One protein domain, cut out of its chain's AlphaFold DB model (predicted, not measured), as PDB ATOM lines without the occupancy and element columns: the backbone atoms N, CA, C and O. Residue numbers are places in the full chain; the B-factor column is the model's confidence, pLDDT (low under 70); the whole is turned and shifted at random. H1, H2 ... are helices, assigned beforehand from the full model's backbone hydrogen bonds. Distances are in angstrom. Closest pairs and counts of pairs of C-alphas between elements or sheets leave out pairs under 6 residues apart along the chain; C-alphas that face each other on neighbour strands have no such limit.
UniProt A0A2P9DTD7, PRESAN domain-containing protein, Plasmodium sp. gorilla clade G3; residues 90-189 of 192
ATOM      1  N   LYS A  90     -30.970  57.408 -15.219       80.69
ATOM      2  CA  LYS A  90     -30.677  58.714 -15.827       80.69
ATOM      3  C   LYS A  90     -29.179  59.009 -15.891       80.69
ATOM      4  O   LYS A  90     -28.685  59.376 -16.947       80.69
ATOM      5  N   GLU A  91     -28.454  58.793 -14.792       80.44
ATOM      6  CA  GLU A  91     -27.000  58.996 -14.767       80.44
ATOM      7  C   GLU A  91     -26.272  58.036 -15.718       80.44
ATOM      8  O   GLU A  91     -25.300  58.430 -16.355       80.44
ATOM      9  N   LEU A  92     -26.741  56.788 -15.847       84.50
ATOM     10  CA  LEU A  92     -26.189  55.836 -16.811       84.50
ATOM     11  C   LEU A  92     -26.387  56.329 -18.250       84.50
ATOM     12  O   LEU A  92     -25.442  56.296 -19.034       84.50
ATOM     13  N   HIS A  93     -27.580  56.820 -18.591       81.81
ATOM     14  CA  HIS A  93     -27.840  57.409 -19.905       81.81
ATOM     15  C   HIS A  93     -26.958  58.629 -20.185       81.81
ATOM     16  O   HIS A  93     -26.412  58.737 -21.282       81.81
ATOM     17  N   ASP A  94     -26.773  59.514 -19.205       82.06
ATOM     18  CA  ASP A  94     -25.902  60.682 -19.349       82.06
ATOM     19  C   ASP A  94     -24.441  60.268 -19.583       82.06
ATOM     20  O   ASP A  94     -23.778  60.810 -20.468       82.06
ATOM     21  N   VAL A  95     -23.953  59.249 -18.858       84.50
ATOM     22  CA  VAL A  95     -22.619  58.671 -19.079       84.50
ATOM     23  C   VAL A  95     -22.508  58.099 -20.491       84.50
ATOM     24  O   VAL A  95     -21.591  58.481 -21.212       84.50
ATOM     25  N   LEU A  96     -23.446  57.249 -20.923       85.44
ATOM     26  CA  LEU A  96     -23.420  56.628 -22.255       85.44
ATOM     27  C   LEU A  96     -23.447  57.665 -23.386       85.44
ATOM     28  O   LEU A  96     -22.706  57.525 -24.354       85.44
ATOM     29  N   ASN A  97     -24.255  58.719 -23.247       82.12
ATOM     30  CA  ASN A  97     -24.368  59.789 -24.241       82.12
ATOM     31  C   ASN A  97     -23.136  60.702 -24.293       82.12
ATOM     32  O   ASN A  97     -22.899  61.346 -25.310       82.12
ATOM     33  N   SER A  98     -22.355  60.763 -23.212       82.00
ATOM     34  CA  SER A  98     -21.111  61.538 -23.150       82.00
ATOM     35  C   SER A  98     -19.896  60.820 -23.753       82.00
ATOM     36  O   SER A  98     -18.836  61.428 -23.903       82.00
ATOM     37  N   LEU A  99     -20.016  59.531 -24.094       80.31
ATOM     38  CA  LEU A  99     -18.914  58.762 -24.669       80.31
ATOM     39  C   LEU A  99     -18.702  59.151 -26.142       80.31
ATOM     40  O   LEU A  99     -19.379  58.658 -27.039       80.31
ATOM     41  N   GLU A 100     -17.726  60.020 -26.401       71.75
ATOM     42  CA  GLU A 100     -17.331  60.403 -27.768       71.75
ATOM     43  C   GLU A 100     -16.330  59.420 -28.401       71.75
ATOM     44  O   GLU A 100     -16.238  59.300 -29.623       71.75
ATOM     45  N   THR A 101     -15.565  58.695 -27.577       75.94
ATOM     46  CA  THR A 101     -14.555  57.718 -28.014       75.94
ATOM     47  C   THR A 101     -14.634  56.446 -27.181       75.94
ATOM     48  O   THR A 101     -15.112  56.474 -26.048       75.94
ATOM     49  N   CYS A 102     -14.190  55.316 -27.746       73.75
ATOM     50  CA  CYS A 102     -14.246  54.028 -27.056       73.75
ATOM     51  C   CYS A 102     -13.370  54.072 -25.791       73.75
ATOM     52  O   CYS A 102     -12.147  54.215 -25.919       73.75
ATOM     53  N   PRO A 103     -13.963  53.962 -24.588       78.12
ATOM     54  CA  PRO A 103     -13.204  54.027 -23.354       78.12
ATOM     55  C   PRO A 103     -12.355  52.755 -23.186       78.12
ATOM     56  O   PRO A 103     -12.644  51.714 -23.788       78.12
ATOM     57  N   PRO A 104     -11.275  52.806 -22.390       78.88
ATOM     58  CA  PRO A 104     -10.426  51.651 -22.167       78.88
ATOM     59  C   PRO A 104     -11.207  50.510 -21.510       78.88
ATOM     60  O   PRO A 104     -12.234  50.674 -20.858       78.88
ATOM     61  N   LYS A 105     -10.690  49.297 -21.676       74.19
ATOM     62  CA  LYS A 105     -11.396  48.069 -21.307       74.19
ATOM     63  C   LYS A 105     -11.839  48.007 -19.845       74.19
ATOM     64  O   LYS A 105     -12.845  47.370 -19.563       74.19
ATOM     65  N   GLU A 106     -11.092  48.610 -18.927       71.31
ATOM     66  CA  GLU A 106     -11.458  48.635 -17.506       71.31
ATOM     67  C   GLU A 106     -12.687  49.514 -17.255       71.31
ATOM     68  O   GLU A 106     -13.620  49.097 -16.574       71.31
ATOM     69  N   ASP A 107     -12.750  50.660 -17.925       77.94
ATOM     70  CA  ASP A 107     -13.877  51.587 -17.880       77.94
ATOM     71  C   ASP A 107     -15.149  50.930 -18.441       77.94
ATOM     72  O   ASP A 107     -16.230  51.050 -17.866       77.94
ATOM     73  N   LEU A 108     -15.016  50.118 -19.496       79.75
ATOM     74  CA  LEU A 108     -16.118  49.313 -20.036       79.75
ATOM     75  C   LEU A 108     -16.673  48.295 -19.033       79.75
ATOM     76  O   LEU A 108     -17.882  48.070 -18.997       79.75
ATOM     77  N   LYS A 109     -15.819  47.691 -18.197       80.38
ATOM     78  CA  LYS A 109     -16.283  46.789 -17.131       80.38
ATOM     79  C   LYS A 109     -17.074  47.545 -16.077       80.38
ATOM     80  O   LYS A 109     -18.082  47.035 -15.593       80.38
ATOM     81  N   ASN A 110     -16.623  48.745 -15.733       81.94
ATOM     82  CA  ASN A 110     -17.274  49.571 -14.726       81.94
ATOM     83  C   ASN A 110     -18.643  50.058 -15.219       81.94
ATOM     84  O   ASN A 110     -19.643  49.887 -14.519       81.94
ATOM     85  N   ILE A 111     -18.724  50.508 -16.475       85.06
ATOM     86  CA  ILE A 111     -19.991  50.832 -17.146       85.06
ATOM     87  C   ILE A 111     -20.928  49.617 -17.141       85.06
ATOM     88  O   ILE A 111     -22.081  49.736 -16.734       85.06
ATOM     89  N   TRP A 112     -20.438  48.429 -17.509       85.69
ATOM     90  CA  TRP A 112     -21.249  47.208 -17.493       85.69
ATOM     91  C   TRP A 112     -21.775  46.850 -16.101       85.69
ATOM     92  O   TRP A 112     -22.945  46.501 -15.944       85.69
ATOM     93  N   ASN A 113     -20.944  46.981 -15.068       83.62
ATOM     94  CA  ASN A 113     -21.377  46.725 -13.700       83.62
ATOM     95  C   ASN A 113     -22.483  47.690 -13.254       83.62
ATOM     96  O   ASN A 113     -23.411  47.278 -12.550       83.62
ATOM     97  N   HIS A 114     -22.424  48.955 -13.676       84.44
ATOM     98  CA  HIS A 114     -23.506  49.905 -13.441       84.44
ATOM     99  C   HIS A 114     -24.772  49.546 -14.221       84.44
ATOM    100  O   HIS A 114     -25.850  49.552 -13.629       84.44
ATOM    101  N   THR A 115     -24.651  49.136 -15.485       83.44
ATOM    102  CA  THR A 115     -25.770  48.644 -16.308       83.44
ATOM    103  C   THR A 115     -26.492  47.466 -15.643       83.44
ATOM    104  O   THR A 115     -27.712  47.494 -15.474       83.44
ATOM    105  N   ILE A 116     -25.752  46.462 -15.157       81.81
ATOM    106  CA  ILE A 116     -26.320  45.350 -14.374       81.81
ATOM    107  C   ILE A 116     -26.917  45.840 -13.044       81.81
ATOM    108  O   ILE A 116     -27.919  45.307 -12.561       81.81
ATOM    109  N   GLY A 117     -26.303  46.852 -12.430       81.44
ATOM    110  CA  GLY A 117     -26.764  47.469 -11.190       81.44
ATOM    111  C   GLY A 117     -28.136  48.134 -11.310       81.44
ATOM    112  O   GLY A 117     -28.928  47.994 -10.371       81.44
ATOM    113  N   VAL A 118     -28.404  48.793 -12.442       79.69
ATOM    114  CA  VAL A 118     -29.695  49.404 -12.803       79.69
ATOM    115  C   VAL A 118     -30.755  48.324 -13.040       79.69
ATOM    116  O   VAL A 118     -31.855  48.417 -12.506       79.69
ATOM    117  N   ALA A 119     -30.398  47.235 -13.723       69.69
ATOM    118  CA  ALA A 119     -31.308  46.124 -14.026       69.69
ATOM    119  C   ALA A 119     -31.576  45.151 -12.849       69.69
ATOM    120  O   ALA A 119     -32.202  44.104 -13.015       69.69
ATOM    121  N   LYS A 120     -31.061  45.428 -11.639       68.88
ATOM    122  CA  LYS A 120     -30.986  44.431 -10.549       68.88
ATOM    123  C   LYS A 120     -32.353  44.015  -9.977       68.88
ATOM    124  O   LYS A 120     -32.444  42.939  -9.389       68.88
ATOM    125  N   GLU A 121     -33.399  44.819 -10.151       60.59
ATOM    126  CA  GLU A 121     -34.771  44.495  -9.732       60.59
ATOM    127  C   GLU A 121     -35.515  43.725 -10.836       60.59
ATOM    128  O   GLU A 121     -36.207  44.314 -11.657       60.59
ATOM    129  N   GLY A 122     -35.376  42.393 -10.866       56.28
ATOM    130  CA  GLY A 122     -36.250  41.521 -11.671       56.28
ATOM    131  C   GLY A 122     -35.562  40.560 -12.641       56.28
ATOM    132  O   GLY A 122     -36.232  39.681 -13.173       56.28
ATOM    133  N   LEU A 123     -34.245  40.669 -12.845       64.56
ATOM    134  CA  LEU A 123     -33.499  39.753 -13.713       64.56
ATOM    135  C   LEU A 123     -32.973  38.540 -12.925       64.56
ATOM    136  O   LEU A 123     -32.364  38.713 -11.860       64.56
ATOM    137  N   ASP A 124     -33.181  37.325 -13.440       71.06
ATOM    138  CA  ASP A 124     -32.612  36.117 -12.837       71.06
ATOM    139  C   ASP A 124     -31.085  36.052 -13.025       71.06
ATOM    140  O   ASP A 124     -30.498  36.703 -13.897       71.06
ATOM    141  N   ASP A 125     -30.415  35.297 -12.157       73.06
ATOM    142  CA  ASP A 125     -28.953  35.265 -12.113       73.06
ATOM    143  C   ASP A 125     -28.322  34.555 -13.325       73.06
ATOM    144  O   ASP A 125     -27.173  34.841 -13.668       73.06
ATOM    145  N   ILE A 126     -29.070  33.687 -14.020       68.44
ATOM    146  CA  ILE A 126     -28.610  32.988 -15.228       68.44
ATOM    147  C   ILE A 126     -28.587  33.962 -16.407       68.44
ATOM    148  O   ILE A 126     -27.595  34.025 -17.134       68.44
ATOM    149  N   GLN A 127     -29.637  34.767 -16.566       70.19
ATOM    150  CA  GLN A 127     -29.696  35.806 -17.593       70.19
ATOM    151  C   GLN A 127     -28.581  36.839 -17.402       70.19
ATOM    152  O   GLN A 127     -27.849  37.128 -18.348       70.19
ATOM    153  N   LYS A 128     -28.359  37.324 -16.169       76.19
ATOM    154  CA  LYS A 128     -27.235  38.236 -15.860       76.19
ATOM    155  C   LYS A 128     -25.888  37.657 -16.291       76.19
ATOM    156  O   LYS A 128     -25.058  38.378 -16.847       76.19
ATOM    157  N   LEU A 129     -25.668  36.370 -16.025       73.00
ATOM    158  CA  LEU A 129     -24.429  35.679 -16.365       73.00
ATOM    159  C   LEU A 129     -24.237  35.564 -17.883       73.00
ATOM    160  O   LEU A 129     -23.131  35.806 -18.365       73.00
ATOM    161  N   LEU A 130     -25.299  35.233 -18.625       73.81
ATOM    162  CA  LEU A 130     -25.277  35.138 -20.089       73.81
ATOM    163  C   LEU A 130     -24.912  36.481 -20.728       73.81
ATOM    164  O   LEU A 130     -23.914  36.558 -21.441       73.81
ATOM    165  N   TYR A 131     -25.624  37.553 -20.379       77.62
ATOM    166  CA  TYR A 131     -25.331  38.887 -20.912       77.62
ATOM    167  C   TYR A 131     -23.933  39.375 -20.541       77.62
ATOM    168  O   TYR A 131     -23.243  39.976 -21.359       77.62
ATOM    169  N   THR A 132     -23.482  39.075 -19.323       76.69
ATOM    170  CA  THR A 132     -22.128  39.424 -18.884       76.69
ATOM    171  C   THR A 132     -21.076  38.692 -19.712       76.69
ATOM    172  O   THR A 132     -20.085  39.291 -20.128       76.69
ATOM    173  N   LYS A 133     -21.291  37.406 -20.002       78.44
ATOM    174  CA  LYS A 133     -20.397  36.619 -20.855       78.44
ATOM    175  C   LYS A 133     -20.346  37.174 -22.281       78.44
ATOM    176  O   LYS A 133     -19.251  37.312 -22.827       78.44
ATOM    177  N   ASP A 134     -21.497  37.516 -22.851       81.62
ATOM    178  CA  ASP A 134     -21.594  38.061 -24.206       81.62
ATOM    179  C   ASP A 134     -20.934  39.443 -24.299       81.62
ATOM    180  O   ASP A 134     -20.146  39.692 -25.214       81.62
ATOM    181  N   PHE A 135     -21.136  40.296 -23.291       82.12
ATOM    182  CA  PHE A 135     -20.456  41.585 -23.170       82.12
ATOM    183  C   PHE A 135     -18.932  41.426 -23.093       82.12
ATOM    184  O   PHE A 135     -18.189  42.080 -23.825       82.12
ATOM    185  N   PHE A 136     -18.440  40.517 -22.246       79.88
ATOM    186  CA  PHE A 136     -17.006  40.257 -22.150       79.88
ATOM    187  C   PHE A 136     -16.427  39.710 -23.456       79.88
ATOM    188  O   PHE A 136     -15.310  40.073 -23.824       79.88
ATOM    189  N   SER A 137     -17.172  38.871 -24.179       83.44
ATOM    190  CA  SER A 137     -16.776  38.404 -25.509       83.44
ATOM    191  C   SER A 137     -16.660  39.563 -26.502       83.44
ATOM    192  O   SER A 137     -15.681  39.629 -27.246       83.44
ATOM    193  N   LEU A 138     -17.614  40.498 -26.478       85.88
ATOM    194  CA  LEU A 138     -17.633  41.682 -27.336       85.88
ATOM    195  C   LEU A 138     -16.403  42.573 -27.108       85.88
ATOM    196  O   LEU A 138     -15.654  42.841 -28.047       85.88
ATOM    197  N   ILE A 139     -16.133  42.969 -25.859       81.62
ATOM    198  CA  ILE A 139     -15.017  43.882 -25.541       81.62
ATOM    199  C   ILE A 139     -13.632  43.219 -25.652       81.62
ATOM    200  O   ILE A 139     -12.607  43.899 -25.688       81.62
ATOM    201  N   ASN A 140     -13.574  41.883 -25.656       80.88
ATOM    202  CA  ASN A 140     -12.340  41.129 -25.890       80.88
ATOM    203  C   ASN A 140     -12.011  40.996 -27.384       80.88
ATOM    204  O   ASN A 140     -10.857  40.736 -27.723       80.88
ATOM    205  N   GLY A 141     -13.008  41.142 -28.260       83.38
ATOM    206  CA  GLY A 141     -12.844  41.138 -29.708       83.38
ATOM    207  C   GLY A 141     -12.543  42.525 -30.276       83.38
ATOM    208  O   GLY A 141     -12.385  43.506 -29.549       83.38
ATOM    209  N   LYS A 142     -12.493  42.621 -31.609       85.31
ATOM    210  CA  LYS A 142     -12.508  43.915 -32.298       85.31
ATOM    211  C   LYS A 142     -13.916  44.501 -32.185       85.31
ATOM    212  O   LYS A 142     -14.863  43.876 -32.646       85.31
ATOM    213  N   HIS A 143     -14.021  45.686 -31.604       86.06
ATOM    214  CA  HIS A 143     -15.285  46.372 -31.368       86.06
ATOM    215  C   HIS A 143     -15.118  47.873 -31.603       86.06
ATOM    216  O   HIS A 143     -14.015  48.419 -31.515       86.06
ATOM    217  N   THR A 144     -16.225  48.533 -31.903       88.88
ATOM    218  CA  THR A 144     -16.350  49.988 -31.923       88.88
ATOM    219  C   THR A 144     -17.184  50.453 -30.734       88.88
ATOM    220  O   THR A 144     -17.852  49.657 -30.071       88.88
ATOM    221  N   ILE A 145     -17.153  51.758 -30.460       82.56
ATOM    222  CA  ILE A 145     -18.051  52.351 -29.467       82.56
ATOM    223  C   ILE A 145     -19.524  52.102 -29.822       82.56
ATOM    224  O   ILE A 145     -20.317  51.819 -28.931       82.56
ATOM    225  N   ASP A 146     -19.871  52.119 -31.113       86.62
ATOM    226  CA  ASP A 146     -21.231  51.846 -31.591       86.62
ATOM    227  C   ASP A 146     -21.679  50.425 -31.230       86.62
ATOM    228  O   ASP A 146     -22.769  50.243 -30.696       86.62
ATOM    229  N   ASP A 147     -20.807  49.428 -31.406       87.94
ATOM    230  CA  ASP A 147     -21.109  48.038 -31.044       87.94
ATOM    231  C   ASP A 147     -21.408  47.888 -29.542       87.94
ATOM    232  O   ASP A 147     -22.330  47.168 -29.150       87.94
ATOM    233  N   ILE A 148     -20.650  48.595 -28.694       87.56
ATOM    234  CA  ILE A 148     -20.835  48.600 -27.237       87.56
ATOM    235  C   ILE A 148     -22.139  49.299 -26.858       87.56
ATOM    236  O   ILE A 148     -22.934  48.739 -26.100       87.56
ATOM    237  N   LEU A 149     -22.365  50.510 -27.376       86.81
ATOM    238  CA  LEU A 149     -23.577  51.278 -27.101       86.81
ATOM    239  C   LEU A 149     -24.808  50.483 -27.530       86.81
ATOM    240  O   LEU A 149     -25.741  50.319 -26.750       86.81
ATOM    241  N   LYS A 150     -24.776  49.908 -28.732       91.56
ATOM    242  CA  LYS A 150     -25.846  49.070 -29.269       91.56
ATOM    243  C   LYS A 150     -26.141  47.867 -28.380       91.56
ATOM    244  O   LYS A 150     -27.308  47.586 -28.116       91.56
ATOM    245  N   PHE A 151     -25.109  47.181 -27.888       87.69
ATOM    246  CA  PHE A 151     -25.290  46.067 -26.961       87.69
ATOM    247  C   PHE A 151     -25.958  46.524 -25.657       87.69
ATOM    248  O   PHE A 151     -26.969  45.946 -25.252       87.69
ATOM    249  N   ILE A 152     -25.445  47.589 -25.029       84.38
ATOM    250  CA  ILE A 152     -25.984  48.123 -23.768       84.38
ATOM    251  C   ILE A 152     -27.441  48.565 -23.945       84.38
ATOM    252  O   ILE A 152     -28.291  48.173 -23.147       84.38
ATOM    253  N   TYR A 153     -27.759  49.302 -25.010       86.25
ATOM    254  CA  TYR A 153     -29.128  49.732 -25.292       86.25
ATOM    255  C   TYR A 153     -30.070  48.553 -25.548       86.25
ATOM    256  O   TYR A 153     -31.169  48.536 -25.000       86.25
ATOM    257  N   SER A 154     -29.631  47.533 -26.295       86.69
ATOM    258  CA  SER A 154     -30.443  46.329 -26.524       86.69
ATOM    259  C   SER A 154     -30.752  45.571 -25.226       86.69
ATOM    260  O   SER A 154     -31.866  45.087 -25.034       86.69
ATOM    261  N   PHE A 155     -29.787  45.515 -24.300       84.00
ATOM    262  CA  PHE A 155     -29.981  44.923 -22.980       84.00
ATOM    263  C   PHE A 155     -30.978  45.730 -22.139       84.00
ATOM    264  O   PHE A 155     -31.893  45.150 -21.552       84.00
ATOM    265  N   LEU A 156     -30.836  47.060 -22.101       84.25
ATOM    266  CA  LEU A 156     -31.747  47.942 -21.363       84.25
ATOM    267  C   LEU A 156     -33.185  47.843 -21.892       84.25
ATOM    268  O   LEU A 156     -34.125  47.740 -21.107       84.25
ATOM    269  N   GLU A 157     -33.364  47.794 -23.212       85.69
ATOM    270  CA  GLU A 157     -34.680  47.638 -23.840       85.69
ATOM    271  C   GLU A 157     -35.329  46.286 -23.507       85.69
ATOM    272  O   GLU A 157     -36.523  46.212 -23.186       85.69
ATOM    273  N   HIS A 158     -34.540  45.208 -23.536       81.62
ATOM    274  CA  HIS A 158     -35.011  43.889 -23.132       81.62
ATOM    275  C   HIS A 158     -35.469  43.886 -21.668       81.62
ATOM    276  O   HIS A 158     -36.555  43.396 -21.353       81.62
ATOM    277  N   PHE A 159     -34.683  44.495 -20.780       77.56
ATOM    278  CA  PHE A 159     -35.020  44.610 -19.365       77.56
ATOM    279  C   PHE A 159     -36.306  45.418 -19.127       77.56
ATOM    280  O   PHE A 159     -37.193  44.973 -18.394       77.56
ATOM    281  N   GLU A 160     -36.464  46.560 -19.795       80.75
ATOM    282  CA  GLU A 160     -37.688  47.366 -19.723       80.75
ATOM    283  C   GLU A 160     -38.926  46.594 -20.202       80.75
ATOM    284  O   GLU A 160     -40.029  46.742 -19.663       80.75
ATOM    285  N   THR A 161     -38.750  45.721 -21.191       82.31
ATOM    286  CA  THR A 161     -39.813  44.833 -21.671       82.31
ATOM    287  C   THR A 161     -40.176  43.784 -20.620       82.31
ATOM    288  O   THR A 161     -41.356  43.652 -20.282       82.31
ATOM    289  N   LEU A 162     -39.184  43.114 -20.025       75.25
ATOM    290  CA  LEU A 162     -39.399  42.131 -18.956       75.25
ATOM    291  C   LEU A 162     -40.135  42.736 -17.755       75.25
ATOM    292  O   LEU A 162     -41.077  42.138 -17.232       75.25
ATOM    293  N   LYS A 163     -39.763  43.951 -17.342       75.81
ATOM    294  CA  LYS A 163     -40.431  44.675 -16.252       75.81
ATOM    295  C   LYS A 163     -41.918  44.902 -16.545       75.81
ATOM    296  O   LYS A 163     -42.764  44.676 -15.677       75.81
ATOM    297  N   LYS A 164     -42.257  45.298 -17.779       82.62
ATOM    298  CA  LYS A 164     -43.652  45.487 -18.224       82.62
ATOM    299  C   LYS A 164     -44.430  44.171 -18.254       82.62
ATOM    300  O   LYS A 164     -45.602  44.157 -17.879       82.62
ATOM    301  N   GLU A 165     -43.809  43.085 -18.703       79.44
ATOM    302  CA  GLU A 165     -44.429  41.756 -18.730       79.44
ATOM    303  C   GLU A 165     -44.707  41.228 -17.323       79.44
ATOM    304  O   GLU A 165     -45.825  40.791 -17.046       79.44
ATOM    305  N   LEU A 166     -43.732  41.342 -16.417       75.00
ATOM    306  CA  LEU A 166     -43.888  40.978 -15.009       75.00
ATOM    307  C   LEU A 166     -45.027  41.763 -14.362       75.00
ATOM    308  O   LEU A 166     -45.900  41.166 -13.738       75.00
ATOM    309  N   TYR A 167     -45.065  43.083 -14.556       74.44
ATOM    310  CA  TYR A 167     -46.130  43.925 -14.015       74.44
ATOM    311  C   TYR A 167     -47.519  43.480 -14.495       74.44
ATOM    312  O   TYR A 167     -48.418  43.271 -13.681       74.44
ATOM    313  N   LYS A 168     -47.688  43.259 -15.806       81.31
ATOM    314  CA  LYS A 168     -48.951  42.763 -16.380       81.31
ATOM    315  C   LYS A 168     -49.339  41.395 -15.823       81.31
ATOM    316  O   LYS A 168     -50.516  41.156 -15.558       81.31
ATOM    317  N   LYS A 169     -48.363  40.499 -15.654       80.56
ATOM    318  CA  LYS A 169     -48.582  39.162 -15.099       80.56
ATOM    319  C   LYS A 169     -49.077  39.236 -13.654       80.56
ATOM    320  O   LYS A 169     -50.123  38.666 -13.366       80.56
ATOM    321  N   TYR A 170     -48.401  40.002 -12.796       72.50
ATOM    322  CA  TYR A 170     -48.817  40.201 -11.404       72.50
ATOM    323  C   TYR A 170     -50.213  40.819 -11.294       72.50
ATOM    324  O   TYR A 170     -51.019  40.356 -10.494       72.50
ATOM    325  N   GLN A 171     -50.530  41.829 -12.114       76.38
ATOM    326  CA  GLN A 171     -51.872  42.422 -12.126       76.38
ATOM    327  C   GLN A 171     -52.956  41.395 -12.474       76.38
ATOM    328  O   GLN A 171     -54.025  41.403 -11.868       76.38
ATOM    329  N   LYS A 172     -52.683  40.512 -13.440       86.75
ATOM    330  CA  LYS A 172     -53.624  39.474 -13.866       86.75
ATOM    331  C   LYS A 172     -53.796  38.377 -12.812       86.75
ATOM    332  O   LYS A 172     -54.919  37.941 -12.596       86.75
ATOM    333  N   GLU A 173     -52.709  37.936 -12.181       85.00
ATOM    334  CA  GLU A 173     -52.746  36.931 -11.107       85.00
ATOM    335  C   GLU A 173     -53.508  37.456  -9.884       85.00
ATOM    336  O   GLU A 173     -54.428  36.794  -9.417       85.00
ATOM    337  N   LEU A 174     -53.227  38.691  -9.451       83.81
ATOM    338  CA  LEU A 174     -53.947  39.327  -8.345       83.81
ATOM    339  C   LEU A 174     -55.454  39.449  -8.631       83.81
ATOM    340  O   LEU A 174     -56.274  39.216  -7.748       83.81
ATOM    341  N   LEU A 175     -55.823  39.819  -9.862       86.75
ATOM    342  CA  LEU A 175     -57.226  39.911 -10.261       86.75
ATOM    343  C   LEU A 175     -57.911  38.539 -10.207       86.75
ATOM    344  O   LEU A 175     -59.015  38.437  -9.682       86.75
ATOM    345  N   ALA A 176     -57.242  37.494 -10.700       85.25
ATOM    346  CA  ALA A 176     -57.766  36.133 -10.676       85.25
ATOM    347  C   ALA A 176     -57.976  35.617  -9.241       85.25
ATOM    348  O   ALA A 176     -59.011  35.013  -8.962       85.25
ATOM    349  N   ASP A 177     -57.042  35.899  -8.329       87.56
ATOM    350  CA  ASP A 177     -57.165  35.520  -6.918       87.56
ATOM    351  C   ASP A 177     -58.371  36.213  -6.255       87.56
ATOM    352  O   ASP A 177     -59.164  35.565  -5.570       87.56
ATOM    353  N   VAL A 178     -58.571  37.513  -6.517       87.19
ATOM    354  CA  VAL A 178     -59.717  38.280  -5.988       87.19
ATOM    355  C   VAL A 178     -61.047  37.784  -6.567       87.19
ATOM    356  O   VAL A 178     -62.015  37.624  -5.824       87.19
ATOM    357  N   GLU A 179     -61.115  37.518  -7.874       88.00
ATOM    358  CA  GLU A 179     -62.312  36.964  -8.524       88.00
ATOM    359  C   GLU A 179     -62.668  35.581  -7.961       88.00
ATOM    360  O   GLU A 179     -63.840  35.295  -7.695       88.00
ATOM    361  N   GLN A 180     -61.663  34.733  -7.723       87.25
ATOM    362  CA  GLN A 180     -61.859  33.416  -7.127       87.25
ATOM    363  C   GLN A 180     -62.376  33.514  -5.684       87.25
ATOM    364  O   GLN A 180     -63.296  32.779  -5.316       87.25
ATOM    365  N   GLU A 181     -61.823  34.410  -4.860       90.75
ATOM    366  CA  GLU A 181     -62.315  34.640  -3.496       90.75
ATOM    367  C   GLU A 181     -63.755  35.165  -3.477       90.75
ATOM    368  O   GLU A 181     -64.570  34.688  -2.680       90.75
ATOM    369  N   TRP A 182     -64.089  36.095  -4.376       85.69
ATOM    370  CA  TRP A 182     -65.441  36.636  -4.518       85.69
ATOM    371  C   TRP A 182     -66.454  35.543  -4.879       85.69
ATOM    372  O   TRP A 182     -67.468  35.383  -4.197       85.69
ATOM    373  N   PHE A 183     -66.138  34.725  -5.887       90.62
ATOM    374  CA  PHE A 183     -66.969  33.593  -6.304       90.62
ATOM    375  C   PHE A 183     -67.197  32.583  -5.164       90.62
ATOM    376  O   PHE A 183     -68.314  32.108  -4.943       90.62
ATOM    377  N   LEU A 184     -66.151  32.272  -4.388       87.50
ATOM    378  CA  LEU A 184     -66.246  31.382  -3.225       87.50
ATOM    379  C   LEU A 184     -67.064  31.973  -2.066       87.50
ATOM    380  O   LEU A 184     -67.596  31.213  -1.252       87.50
ATOM    381  N   TRP A 185     -67.120  33.299  -1.936       86.44
ATOM    382  CA  TRP A 185     -67.935  33.985  -0.935       86.44
ATOM    383  C   TRP A 185     -69.420  33.968  -1.319       86.44
ATOM    384  O   TRP A 185     -70.252  33.614  -0.484       86.44
ATOM    385  N   GLU A 186     -69.744  34.260  -2.580       85.19
ATOM    386  CA  GLU A 186     -71.116  34.294  -3.104       85.19
ATOM    387  C   GLU A 186     -71.811  32.929  -2.956       85.19
ATOM    388  O   GLU A 186     -72.839  32.820  -2.284       85.19
ATOM    389  N   HIS A 187     -71.169  31.848  -3.409       81.50
ATOM    390  CA  HIS A 187     -71.717  30.493  -3.264       81.50
ATOM    391  C   HIS A 187     -71.773  29.972  -1.820       81.50
ATOM    392  O   HIS A 187     -72.488  29.011  -1.548       81.50
ATOM    393  N   ARG A 188     -71.037  30.562  -0.870       83.31
ATOM    394  CA  ARG A 188     -71.131  30.176   0.550       83.31
ATOM    395  C   ARG A 188     -72.347  30.801   1.235       83.31
ATOM    396  O   ARG A 188     -72.836  30.241   2.213       83.31
ATOM    397  N   ASN A 189     -72.820  31.934   0.720       69.38
ATOM    398  CA  ASN A 189     -73.932  32.696   1.282       69.38
ATOM    399  C   ASN A 189     -75.282  32.390   0.616       69.38
ATOM    400  O   ASN A 189     -76.303  32.770   1.167       69.38
TER     401      ASN A 189
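What this domain is: This is residues 90 to 189 of the 192 residues of the protein "PRESAN domain-containing protein" of Plasmodium sp. gorilla clade G3 (UniProt A0A2P9DTD7). One very long helix, H4, has a compact head of three short helices, H1, H2 and H3, packed around its first part, while its last part, residues 167 to 189, sticks out as a bare arm. Within the head, H2, H3 and the first part of H4 form an up-and-down bundle, each running against the one before it, and H1 lies along the side away from H3. The printed part has 100 residues with four named helices in the order H1, H2, H3, H4 and no named strand; the class is all helix. The whole is extended, with a radius of gyration of the C-alphas of 20.2 A and spans of 70 by 26 by 17 A.

Where its parts are: H4, residues 145 to 189, is 66.7 A long, from C-alpha 145 at (-18.051, 52.351, -29.467) to C-alpha 189 at (-73.932, 32.696, 1.282). H3 is residues 125 to 140, 22.4 A; H2 is residues 105 to 118, 20.2 A; H1 is residues 90 to 98, 12.4 A, beginning at (-30.677, 58.714, -15.827).

How they stand to each other: H4 touches H3 with residues 148 to 155 alone, opposite ways at a shallow tilt of 10 degrees; the closest C-alphas, of Phe 135 and Phe 151, are 7.6 A apart. H2 and H4 only just touch, with 3 pairs of C-alphas within 8 A, the closest Thr 115 and Ile 152 at 7.5 A. H2 and H3 form a helical hairpin at 23 degrees, closest at the C-alphas of Lys 105 and Ile 139, 7.0 A. H1 and H2 only just touch, with 3 such pairs, the closest Leu 92 and Thr 115 at 7.2 A. H1 and H3 are apart. Every O i to N i+4 pair is within hydrogen-bond range in H1, H2 and H3, and 40 of 41 in H4.

The domain as a whole: The C-alphas farthest apart, of Lys 142 and Asn 189, are 70.9 A apart. Without residues 167 to 189, the body spans 36 by 25 by 17 A. The printed part has no cut and no long link. Residues 119 to 123, 126 and 189 have pLDDT under 70.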